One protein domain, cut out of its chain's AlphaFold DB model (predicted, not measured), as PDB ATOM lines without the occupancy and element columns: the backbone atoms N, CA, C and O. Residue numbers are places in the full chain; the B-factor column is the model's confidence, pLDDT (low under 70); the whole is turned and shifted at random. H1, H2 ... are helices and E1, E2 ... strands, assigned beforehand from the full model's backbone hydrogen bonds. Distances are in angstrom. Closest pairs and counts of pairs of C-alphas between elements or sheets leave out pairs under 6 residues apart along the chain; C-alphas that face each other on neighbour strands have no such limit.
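This is residues 10 to 79 of the 205 residues of an uncharacterized protein of Oxalobacteraceae bacterium (UniProt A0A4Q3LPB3). This is an elongated domain with a narrow ribbon of two parallel strands, E1 and E2, toward one end and two helices, H2 and H3, packed crosswise toward the other. H1 packs over the ribbon with its residues 28 to 32, H3 reaches back to H1 with residues 76 to 78, and the loop of residues 56 to 65 runs out to the far end at Gly 59. The printed part has 70 residues, with three named helices and two named strands in the order E1, H1, E2, H2, H3; the sheet's order is E1, E2, parallel, and the class is mixed, helices and strands. The whole is only just loose, close to compact, with a radius of gyration of the C-alphas of 13.6 A and spans of 47 by 18 by 17 A.

Find C-alpha 10 at (72.108, 23.628, 66.948), where E1 begins; it runs through residues 10 to 16, 20.0 A from first to last C-alpha. Next come H1, residues 25 to 32, 10.4 A long, and E2, residues 35 to 43, 17.8 A long. E2 bends by 76 degrees at residue 38. Look at C-alpha 45 at (67.878, 37.478, 44.892) for the first residue of H2, residues 45 to 55, 15.6 A long. H3, residues 66 to 78, is the longest helix, 18.2 A, and ends with C-alpha 78 at (81.758, 43.209, 54.976).

Begin with E1 and E2, parallel neighbours whose directions differ by 18 degrees. Look there for N 14 and O 40, 2.8 A apart, and N 42 and O 14, 2.8 A apart, both within hydrogen-bond range. E1, H1 and E2 form a strand-helix-strand unit, two parallel neighbour strands with a helix between them along the chain, and its crossover is right-handed. The closest C-alphas of E1 and H1 are those of Asn 14 and Ala 31, 6.9 A apart; those of H1 and E2 are Glu 32 and Val 39, 6.4 A apart. H1 and H3 touch, about perpendicular at 78 degrees, through residues 76 to 78 of H3 alone; their closest C-alphas are those of Ser 25 and Ser 78, 4.8 A apart. H3 touches H2 with residues 68 to 73 alone, about perpendicular at 83 degrees; the closest C-alphas are those of Val 48 and Leu 69, 6.1 A apart. H1 and H2 are apart, and so are E2 and H3. In H1, H2 and H3 every O i to N i+4 pair is within hydrogen-bond range.

The outline is a rod, and the two C-alphas farthest apart, those of Gly 10 and Gly 59, are 47.4 A from each other. The printed part has no cut. The links H1 to E2 and E2 to H2 are tight, those from E1 to H1 and H2 to H3 are short, and no link is long. The mean pLDDT of the printed part is 87.0; look for values under 70 at residues 10 to 11 and residue 34.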
ATOM      1  N   GLY A  10      71.079  24.388  67.678       62.38
ATOM      2  CA  GLY A  10      72.108  23.628  66.948       62.38
ATOM      3  C   GLY A  10      72.237  24.061  65.480       62.38
ATOM      4  O   GLY A  10      73.341  24.096  64.931       62.38
ATOM      5  N   GLU A  11      71.117  24.489  64.896       69.88
ATOM      6  CA  GLU A  11      71.000  25.032  63.546       69.88
ATOM      7  C   GLU A  11      70.324  26.412  63.575       69.88
ATOM      8  O   GLU A  11      69.351  26.623  64.310       69.88
ATOM      9  N   HIS A  12      70.843  27.356  62.782       78.25
ATOM     10  CA  HIS A  12      70.302  28.710  62.635       78.25
ATOM     11  C   HIS A  12      69.951  29.004  61.174       78.25
ATOM     12  O   HIS A  12      70.784  28.828  60.290       78.25
ATOM     13  N   ILE A  13      68.744  29.513  60.919       80.94
ATOM     14  CA  ILE A  13      68.346  30.013  59.599       80.94
ATOM     15  C   ILE A  13      68.233  31.534  59.676       80.94
ATOM     16  O   ILE A  13      67.409  32.070  60.420       80.94
ATOM     17  N   ASN A  14      69.046  32.226  58.884       82.12
ATOM     18  CA  ASN A  14      69.008  33.669  58.722       82.12
ATOM     19  C   ASN A  14      68.344  34.014  57.385       82.12
ATOM     20  O   ASN A  14      68.917  33.772  56.327       82.12
ATOM     21  N   ALA A  15      67.142  34.587  57.422       87.25
ATOM     22  CA  ALA A  15      66.421  34.997  56.221       87.25
ATOM     23  C   ALA A  15      66.484  36.517  56.018       87.25
ATOM     24  O   ALA A  15      66.106  37.297  56.895       87.25
ATOM     25  N   LEU A  16      66.903  36.929  54.822       88.50
ATOM     26  CA  LEU A  16      67.045  38.310  54.373       88.50
ATOM     27  C   LEU A  16      66.056  38.598  53.221       88.50
ATOM     28  O   LEU A  16      66.450  38.643  52.051       88.50
ATOM     29  N   PRO A  17      64.754  38.800  53.521       86.88
ATOM     30  CA  PRO A  17      63.706  38.962  52.506       86.88
ATOM     31  C   PRO A  17      63.814  40.273  51.712       86.88
ATOM     32  O   PRO A  17      63.280  40.374  50.615       86.88
ATOM     33  N   ARG A  18      64.519  41.279  52.245       86.06
ATOM     34  CA  ARG A  18      64.844  42.533  51.542       86.06
ATOM     35  C   ARG A  18      66.268  42.526  50.966       86.06
ATOM     36  O   ARG A  18      66.857  43.586  50.778       86.06
ATOM     37  N   GLY A  19      66.835  41.341  50.737       89.38
ATOM     38  CA  GLY A  19      68.237  41.183  50.361       89.38
ATOM     39  C   GLY A  19      69.171  41.683  51.465       89.38
ATOM     40  O   GLY A  19      68.808  41.728  52.641       89.38
ATOM     41  N   THR A  20      70.368  42.122  51.090       89.19
ATOM     42  CA  THR A  20      71.376  42.659  52.019       89.19
ATOM     43  C   THR A  20      71.143  44.119  52.415       89.19
ATOM     44  O   THR A  20      72.005  44.739  53.037       89.19
ATOM     45  N   ALA A  21      69.964  44.683  52.126       82.25
ATOM     46  CA  ALA A  21      69.613  46.055  52.476       82.25
ATOM     47  C   ALA A  21      69.610  46.260  54.006       82.25
ATOM     48  O   ALA A  21      68.667  45.897  54.716       82.25
ATOM     49  N   GLY A  22      70.689  46.859  54.514       80.94
ATOM     50  CA  GLY A  22      70.920  47.081  55.942       80.94
ATOM     51  C   GLY A  22      71.705  45.969  56.646       80.94
ATOM     52  O   GLY A  22      71.825  46.021  57.877       80.94
ATOM     53  N   ALA A  23      72.234  44.998  55.892       85.38
ATOM     54  CA  ALA A  23      73.307  44.129  56.356       85.38
ATOM     55  C   ALA A  23      74.573  44.968  56.576       85.38
ATOM     56  O   ALA A  23      74.847  45.921  55.850       85.38
ATOM     57  N   THR A  24      75.302  44.644  57.636       84.62
ATOM     58  CA  THR A  24      76.604  45.232  57.960       84.62
ATOM     59  C   THR A  24      77.444  44.159  58.620       84.62
ATOM     60  O   THR A  24      76.891  43.208  59.181       84.62
ATOM     61  N   SER A  25      78.760  44.351  58.668       82.69
ATOM     62  CA  SER A  25      79.674  43.395  59.301       82.69
ATOM     63  C   SER A  25      79.258  43.019  60.723       82.69
ATOM     64  O   SER A  25      79.331  41.856  61.105       82.69
ATOM     65  N   PHE A  26      78.761  43.980  61.508       81.81
ATOM     66  CA  PHE A  26      78.337  43.733  62.886       81.81
ATOM     67  C   PHE A  26      77.024  42.953  62.977       81.81
ATOM     68  O   PHE A  26      76.911  42.050  63.803       81.81
ATOM     69  N   LYS A  27      76.029  43.282  62.142       83.38
ATOM     70  CA  LYS A  27      74.731  42.589  62.158       83.38
ATOM     71  C   LYS A  27      74.856  41.171  61.626       83.38
ATOM     72  O   LYS A  27      74.304  40.252  62.220       83.38
ATOM     73  N   THR A  28      75.598  41.014  60.539       83.12
ATOM     74  CA  THR A  28      75.853  39.726  59.908       83.12
ATOM     75  C   THR A  28      76.637  38.812  60.836       83.12
ATOM     76  O   THR A  28      76.187  37.702  61.089       83.12
ATOM     77  N   TYR A  29      77.730  39.301  61.434       82.94
ATOM     78  CA  TYR A  29      78.501  38.517  62.398       82.94
ATOM     79  C   TYR A  29      77.628  38.024  63.554       82.94
ATOM     80  O   TYR A  29      77.620  36.838  63.848       82.94
ATOM     81  N   VAL A  30      76.844  38.910  64.178       82.12
ATOM     82  CA  VAL A  30      75.988  38.538  65.316       82.12
ATOM     83  C   VAL A  30      74.856  37.593  64.914       82.12
ATOM     84  O   VAL A  30      74.435  36.780  65.733       82.12
ATOM     85  N   ALA A  31      74.324  37.715  63.699       80.19
ATOM     86  CA  ALA A  31      73.317  36.799  63.179       80.19
ATOM     87  C   ALA A  31      73.913  35.406  62.948       80.19
ATOM     88  O   ALA A  31      73.375  34.402  63.405       80.19
ATOM     89  N   GLU A  32      75.061  35.356  62.284       80.69
ATOM     90  CA  GLU A  32      75.687  34.110  61.870       80.69
ATOM     91  C   GLU A  32      76.464  33.444  63.004       80.69
ATOM     92  O   GLU A  32      76.626  32.240  62.967       80.69
ATOM     93  N   SER A  33      76.862  34.140  64.071       79.19
ATOM     94  CA  SER A  33      77.599  33.546  65.197       79.19
ATOM     95  C   SER A  33      76.721  32.818  66.228       79.19
ATOM     96  O   SER A  33      77.221  32.434  67.283       79.19
ATOM     97  N   ARG A  34      75.407  32.681  65.993       69.69
ATOM     98  CA  ARG A  34      74.437  32.114  66.961       69.69
ATOM     99  C   ARG A  34      74.145  30.619  66.784       69.69
ATOM    100  O   ARG A  34      73.282  30.091  67.485       69.69
ATOM    101  N   HIS A  35      74.836  29.941  65.873       72.81
ATOM    102  CA  HIS A  35      74.707  28.497  65.675       72.81
ATOM    103  C   HIS A  35      75.838  27.730  66.360       72.81
ATOM    104  O   HIS A  35      76.955  28.229  66.467       72.81
ATOM    105  N   VAL A  36      75.554  26.497  66.783       73.62
ATOM    106  CA  VAL A  36      76.590  25.576  67.289       73.62
ATOM    107  C   VAL A  36      77.227  24.790  66.146       73.62
ATOM    108  O   VAL A  36      78.439  24.599  66.140       73.62
ATOM    109  N   THR A  37      76.419  24.348  65.176       77.88
ATOM    110  CA  THR A  37      76.871  23.391  64.156       77.88
ATOM    111  C   THR A  37      76.734  23.934  62.741       77.88
ATOM    112  O   THR A  37      77.649  23.773  61.936       77.88
ATOM    113  N   ARG A  38      75.605  24.580  62.411       80.75
ATOM    114  CA  ARG A  38      75.370  25.089  61.054       80.75
ATOM    115  C   ARG A  38      74.494  26.338  61.003       80.75
ATOM    116  O   ARG A  38      73.514  26.442  61.740       80.75
ATOM    117  N   VAL A  39      74.815  27.242  60.076       83.88
ATOM    118  CA  VAL A  39      73.951  28.359  59.679       83.88
ATOM    119  C   VAL A  39      73.571  28.265  58.205       83.88
ATOM    120  O   VAL A  39      74.401  27.953  57.352       83.88
ATOM    121  N   HIS A  40      72.307  28.552  57.916       87.00
ATOM    122  CA  HIS A  40      71.765  28.699  56.573       87.00
ATOM    123  C   HIS A  40      71.341  30.153  56.364       87.00
ATOM    124  O   HIS A  40      70.400  30.620  57.005       87.00
ATOM    125  N   THR A  41      72.016  30.866  55.462       88.25
ATOM    126  CA  THR A  41      71.652  32.241  55.094       88.25
ATOM    127  C   THR A  41      70.859  32.227  53.787       88.25
ATOM    128  O   THR A  41      71.357  31.796  52.749       88.25
ATOM    129  N   LEU A  42      69.612  32.689  53.843       91.62
ATOM    130  CA  LEU A  42      68.695  32.802  52.711       91.62
ATOM    131  C   LEU A  42      68.557  34.277  52.335       91.62
ATOM    132  O   LEU A  42      68.139  35.086  53.161       91.62
ATOM    133  N   ILE A  43      68.886  34.631  51.095       91.44
ATOM    134  CA  ILE A  43      68.889  36.018  50.611       91.44
ATOM    135  C   ILE A  43      67.923  36.134  49.435       91.44
ATOM    136  O   ILE A  43      67.983  35.335  48.505       91.44
ATOM    137  N   ALA A  44      67.034  37.128  49.465       93.62
ATOM    138  CA  ALA A  44      66.156  37.407  48.334       93.62
ATOM    139  C   ALA A  44      66.961  37.957  47.144       93.62
ATOM    140  O   ALA A  44      67.418  39.101  47.175       93.62
ATOM    141  N   GLU A  45      67.102  37.149  46.093       93.25
ATOM    142  CA  GLU A  45      67.878  37.478  44.892       93.25
ATOM    143  C   GLU A  45      67.376  38.752  44.204       93.25
ATOM    144  O   GLU A  45      68.165  39.654  43.937       93.25
ATOM    145  N   ALA A  46      66.059  38.880  44.012       93.44
ATOM    146  CA  ALA A  46      65.449  40.038  43.354       93.44
ATOM    147  C   ALA A  46      65.819  41.373  44.027       93.44
ATOM    148  O   ALA A  46      66.042  42.376  43.355       93.44
ATOM    149  N   ALA A  47      65.941  41.389  45.358       91.62
ATOM    150  CA  ALA A  47      66.320  42.593  46.090       91.62
ATOM    151  C   ALA A  47      67.803  42.954  45.897       91.62
ATOM    152  O   ALA A  47      68.141  44.134  45.803       91.62
ATOM    153  N   VAL A  48      68.690  41.955  45.816       93.88
ATOM    154  CA  VAL A  48      70.116  42.171  45.511       93.88
ATOM    155  C   VAL A  48      70.289  42.599  44.053       93.88
ATOM    156  O   VAL A  48      71.065  43.508  43.771       93.88
ATOM    157  N   PHE A  49      69.520  42.007  43.140       94.31
ATOM    158  CA  PHE A  49      69.515  42.348  41.721       94.31
ATOM    159  C   PHE A  49      69.148  43.816  41.488       94.31
ATOM    160  O   PHE A  49      69.889  44.541  40.822       94.31
ATOM    161  N   GLU A  50      68.057  44.289  42.096       92.06
ATOM    162  CA  GLU A  50      67.666  45.698  42.006       92.06
ATOM    163  C   GLU A  50      68.735  46.625  42.604       92.06
ATOM    164  O   GLU A  50      69.040  47.668  42.025       92.06
ATOM    165  N   ALA A  51      69.384  46.233  43.706       91.81
ATOM    166  CA  ALA A  51      70.476  47.014  44.287       91.81
ATOM    167  C   ALA A  51      71.696  47.125  43.350       91.81
ATOM    168  O   ALA A  51      72.274  48.206  43.227       91.81
ATOM    169  N   VAL A  52      72.073  46.040  42.661       94.19
ATOM    170  CA  VAL A  52      73.150  46.062  41.656       94.19
ATOM    171  C   VAL A  52      72.764  46.949  40.477       94.19
ATOM    172  O   VAL A  52      73.552  47.798  40.062       94.19
ATOM    173  N   LYS A  53      71.538  46.808  39.968       92.06
ATOM    174  CA  LYS A  53      71.034  47.592  38.838       92.06
ATOM    175  C   LYS A  53      71.013  49.093  39.137       92.06
ATOM    176  O   LYS A  53      71.466  49.877  38.311       92.06
ATOM    177  N   MET A  54      70.563  49.492  40.327       89.00
ATOM    178  CA  MET A  54      70.514  50.900  40.753       89.00
ATOM    179  C   MET A  54      71.899  51.526  40.970       89.00
ATOM    180  O   MET A  54      72.026  52.748  40.950       89.00
ATOM    181  N   ARG A  55      72.940  50.713  41.192       86.88
ATOM    182  CA  ARG A  55      74.325  51.189  41.346       86.88
ATOM    183  C   ARG A  55      74.997  51.490  40.006       86.88
ATOM    184  O   ARG A  55      75.960  52.257  39.971       86.88
ATOM    185  N   ARG A  56      74.548  50.856  38.923       90.31
ATOM    186  CA  ARG A  56      75.172  51.006  37.608       90.31
ATOM    187  C   ARG A  56      74.968  52.416  37.064       90.31
ATOM    188  O   ARG A  56      74.010  53.109  37.399       90.31
ATOM    189  N   ALA A  57      75.919  52.848  36.239       88.56
ATOM    190  CA  ALA A  57      75.847  54.153  35.604       88.56
ATOM    191  C   ALA A  57      74.592  54.248  34.725       88.56
ATOM    192  O   ALA A  57      74.155  53.261  34.128       88.56
ATOM    193  N   LEU A  58      74.018  55.449  34.628       86.38
ATOM    194  CA  LEU A  58      72.844  55.672  33.795       86.38
ATOM    195  C   LEU A  58      73.170  55.312  32.334       86.38
ATOM    196  O   LEU A  58      74.069  55.904  31.740       86.38
ATOM    197  N   GLY A  59      72.441  54.346  31.772       84.31
ATOM    198  CA  GLY A  59      72.645  53.855  30.403       84.31
ATOM    199  C   GLY A  59      73.525  52.606  30.275       84.31
ATOM    200  O   GLY A  59      73.681  52.106  29.165       84.31
ATOM    201  N   ASP A  60      74.061  52.067  31.372       89.38
ATOM    202  CA  ASP A  60      74.711  50.753  31.356       89.38
ATOM    203  C   ASP A  60      73.660  49.635  31.229       89.38
ATOM    204  O   ASP A  60      72.846  49.412  32.129       89.38
ATOM    205  N   VAL A  61      73.683  48.942  30.089       87.25
ATOM    206  CA  VAL A  61      72.768  47.842  29.735       87.25
ATOM    207  C   VAL A  61      73.413  46.462  29.857       87.25
ATOM    208  O   VAL A  61      72.853  45.481  29.369       87.25
ATOM    209  N   SER A  62      74.595  46.370  30.473       90.62
ATOM    210  CA  SER A  62      75.271  45.089  30.687       90.62
ATOM    211  C   SER A  62      74.349  44.108  31.420       90.62
ATOM    212  O   SER A  62      73.509  44.507  32.229       90.62
ATOM    213  N   GLU A  63      74.498  42.807  31.193       92.12
ATOM    214  CA  GLU A  63      73.747  41.811  31.963       92.12
ATOM    215  C   GLU A  63      74.227  41.797  33.428       92.12
ATOM    216  O   GLU A  63      75.389  42.097  33.721       92.12
ATOM    217  N   VAL A  64      73.331  41.531  34.379       92.81
ATOM    218  CA  VAL A  64      73.700  41.329  35.790       92.81
ATOM    219  C   VAL A  64      73.987  39.850  35.989       92.81
ATOM    220  O   VAL A  64      73.105  39.015  35.820       92.81
ATOM    221  N   THR A  65      75.225  39.529  36.346       94.94
ATOM    222  CA  THR A  65      75.670  38.147  36.535       94.94
ATOM    223  C   THR A  65      75.502  37.702  37.987       94.94
ATOM    224  O   THR A  65      75.497  38.515  38.911       94.94
ATOM    225  N   THR A  66      75.463  36.389  38.230       94.38
ATOM    226  CA  THR A  66      75.464  35.828  39.595       94.38
ATOM    227  C   THR A  66      76.680  36.278  40.409       94.38
ATOM    228  O   THR A  66      76.585  36.442  41.624       94.38
ATOM    229  N   LYS A  67      77.821  36.510  39.749       95.38
ATOM    230  CA  LYS A  67      79.016  37.045  40.402       95.38
ATOM    231  C   LYS A  67      78.764  38.456  40.939       95.38
ATOM    232  O   LYS A  67      79.085  38.706  42.092       95.38
ATOM    233  N   ASP A  68      78.127  39.329  40.157       94.75
ATOM    234  CA  ASP A  68      77.797  40.695  40.594       94.75
ATOM    235  C   ASP A  68      76.898  40.691  41.838       94.75
ATOM    236  O   ASP A  68      77.060  41.517  42.739       94.75
ATOM    237  N   LEU A  69      75.969  39.731  41.914       95.31
ATOM    238  CA  LEU A  69      75.102  39.551  43.079       95.31
ATOM    239  C   LEU A  69      75.904  39.134  44.320       95.31
ATOM    240  O   LEU A  69      75.728  39.723  45.384       95.31
ATOM    241  N   TRP A  70      76.805  38.154  44.201       95.62
ATOM    242  CA  TRP A  70      77.638  37.719  45.328       95.62
ATOM    243  C   TRP A  70      78.672  38.764  45.748       95.62
ATOM    244  O   TRP A  70      78.876  38.953  46.946       95.62
ATOM    245  N   ASP A  71      79.267  39.485  44.796       95.56
ATOM    246  CA  ASP A  71      80.175  40.602  45.070       95.56
ATOM    247  C   ASP A  71      79.439  41.690  45.867       95.56
ATOM    248  O   ASP A  71      79.959  42.205  46.861       95.56
ATOM    249  N   ARG A  72      78.183  41.980  45.502       93.81
ATOM    250  CA  ARG A  72      77.328  42.911  46.242       93.81
ATOM    251  C   ARG A  72      77.003  42.419  47.651       93.81
ATOM    252  O   ARG A  72      77.089  43.191  48.606       93.81
ATOM    253  N   VAL A  73      76.630  41.149  47.789       93.88
ATOM    254  CA  VAL A  73      76.341  40.532  49.091       93.88
ATOM    255  C   VAL A  73      77.568  40.611  50.003       93.88
ATOM    256  O   VAL A  73      77.454  41.032  51.155       93.88
ATOM    257  N   ALA A  74      78.747  40.270  49.479       92.88
ATOM    258  CA  ALA A  74      80.007  40.328  50.208       92.88
ATOM    259  C   ALA A  74      80.379  41.766  50.605       92.88
ATOM    260  O   ALA A  74      80.795  41.995  51.741       92.88
ATOM    261  N   GLU A  75      80.199  42.744  49.716       91.69
ATOM    262  CA  GLU A  75      80.405  44.165  50.013       91.69
ATOM    263  C   GLU A  75      79.514  44.619  51.181       91.69
ATOM    264  O   GLU A  75      80.015  45.123  52.186       91.69
ATOM    265  N   ASP A  76      78.204  44.373  51.108       90.94
ATOM    266  CA  ASP A  76      77.258  44.790  52.151       90.94
ATOM    267  C   ASP A  76      77.538  44.090  53.493       90.94
ATOM    268  O   ASP A  76      77.573  44.723  54.551       90.94
ATOM    269  N   MET A  77      77.806  42.782  53.466       89.06
ATOM    270  CA  MET A  77      78.098  42.000  54.672       89.06
ATOM    271  C   MET A  77      79.473  42.315  55.269       89.06
ATOM    272  O   MET A  77      79.650  42.157  56.474       89.06
ATOM    273  N   SER A  78      80.439  42.785  54.480       88.31
ATOM    274  CA  SER A  78      81.758  43.209  54.976       88.31
ATOM    275  C   SER A  78      81.815  44.690  55.354       88.31
ATOM    276  O   SER A  78      82.757  45.116  56.033       88.31
ATOM    277  N   THR A  79      80.798  45.473  54.981       88.62
ATOM    278  CA  THR A  79      80.745  46.909  55.248       88.62
ATOM    279  C   THR A  79      80.765  47.175  56.750       88.62
ATOM    280  O   THR A  79      79.834  46.850  57.496       88.62
TER     281      THR A  79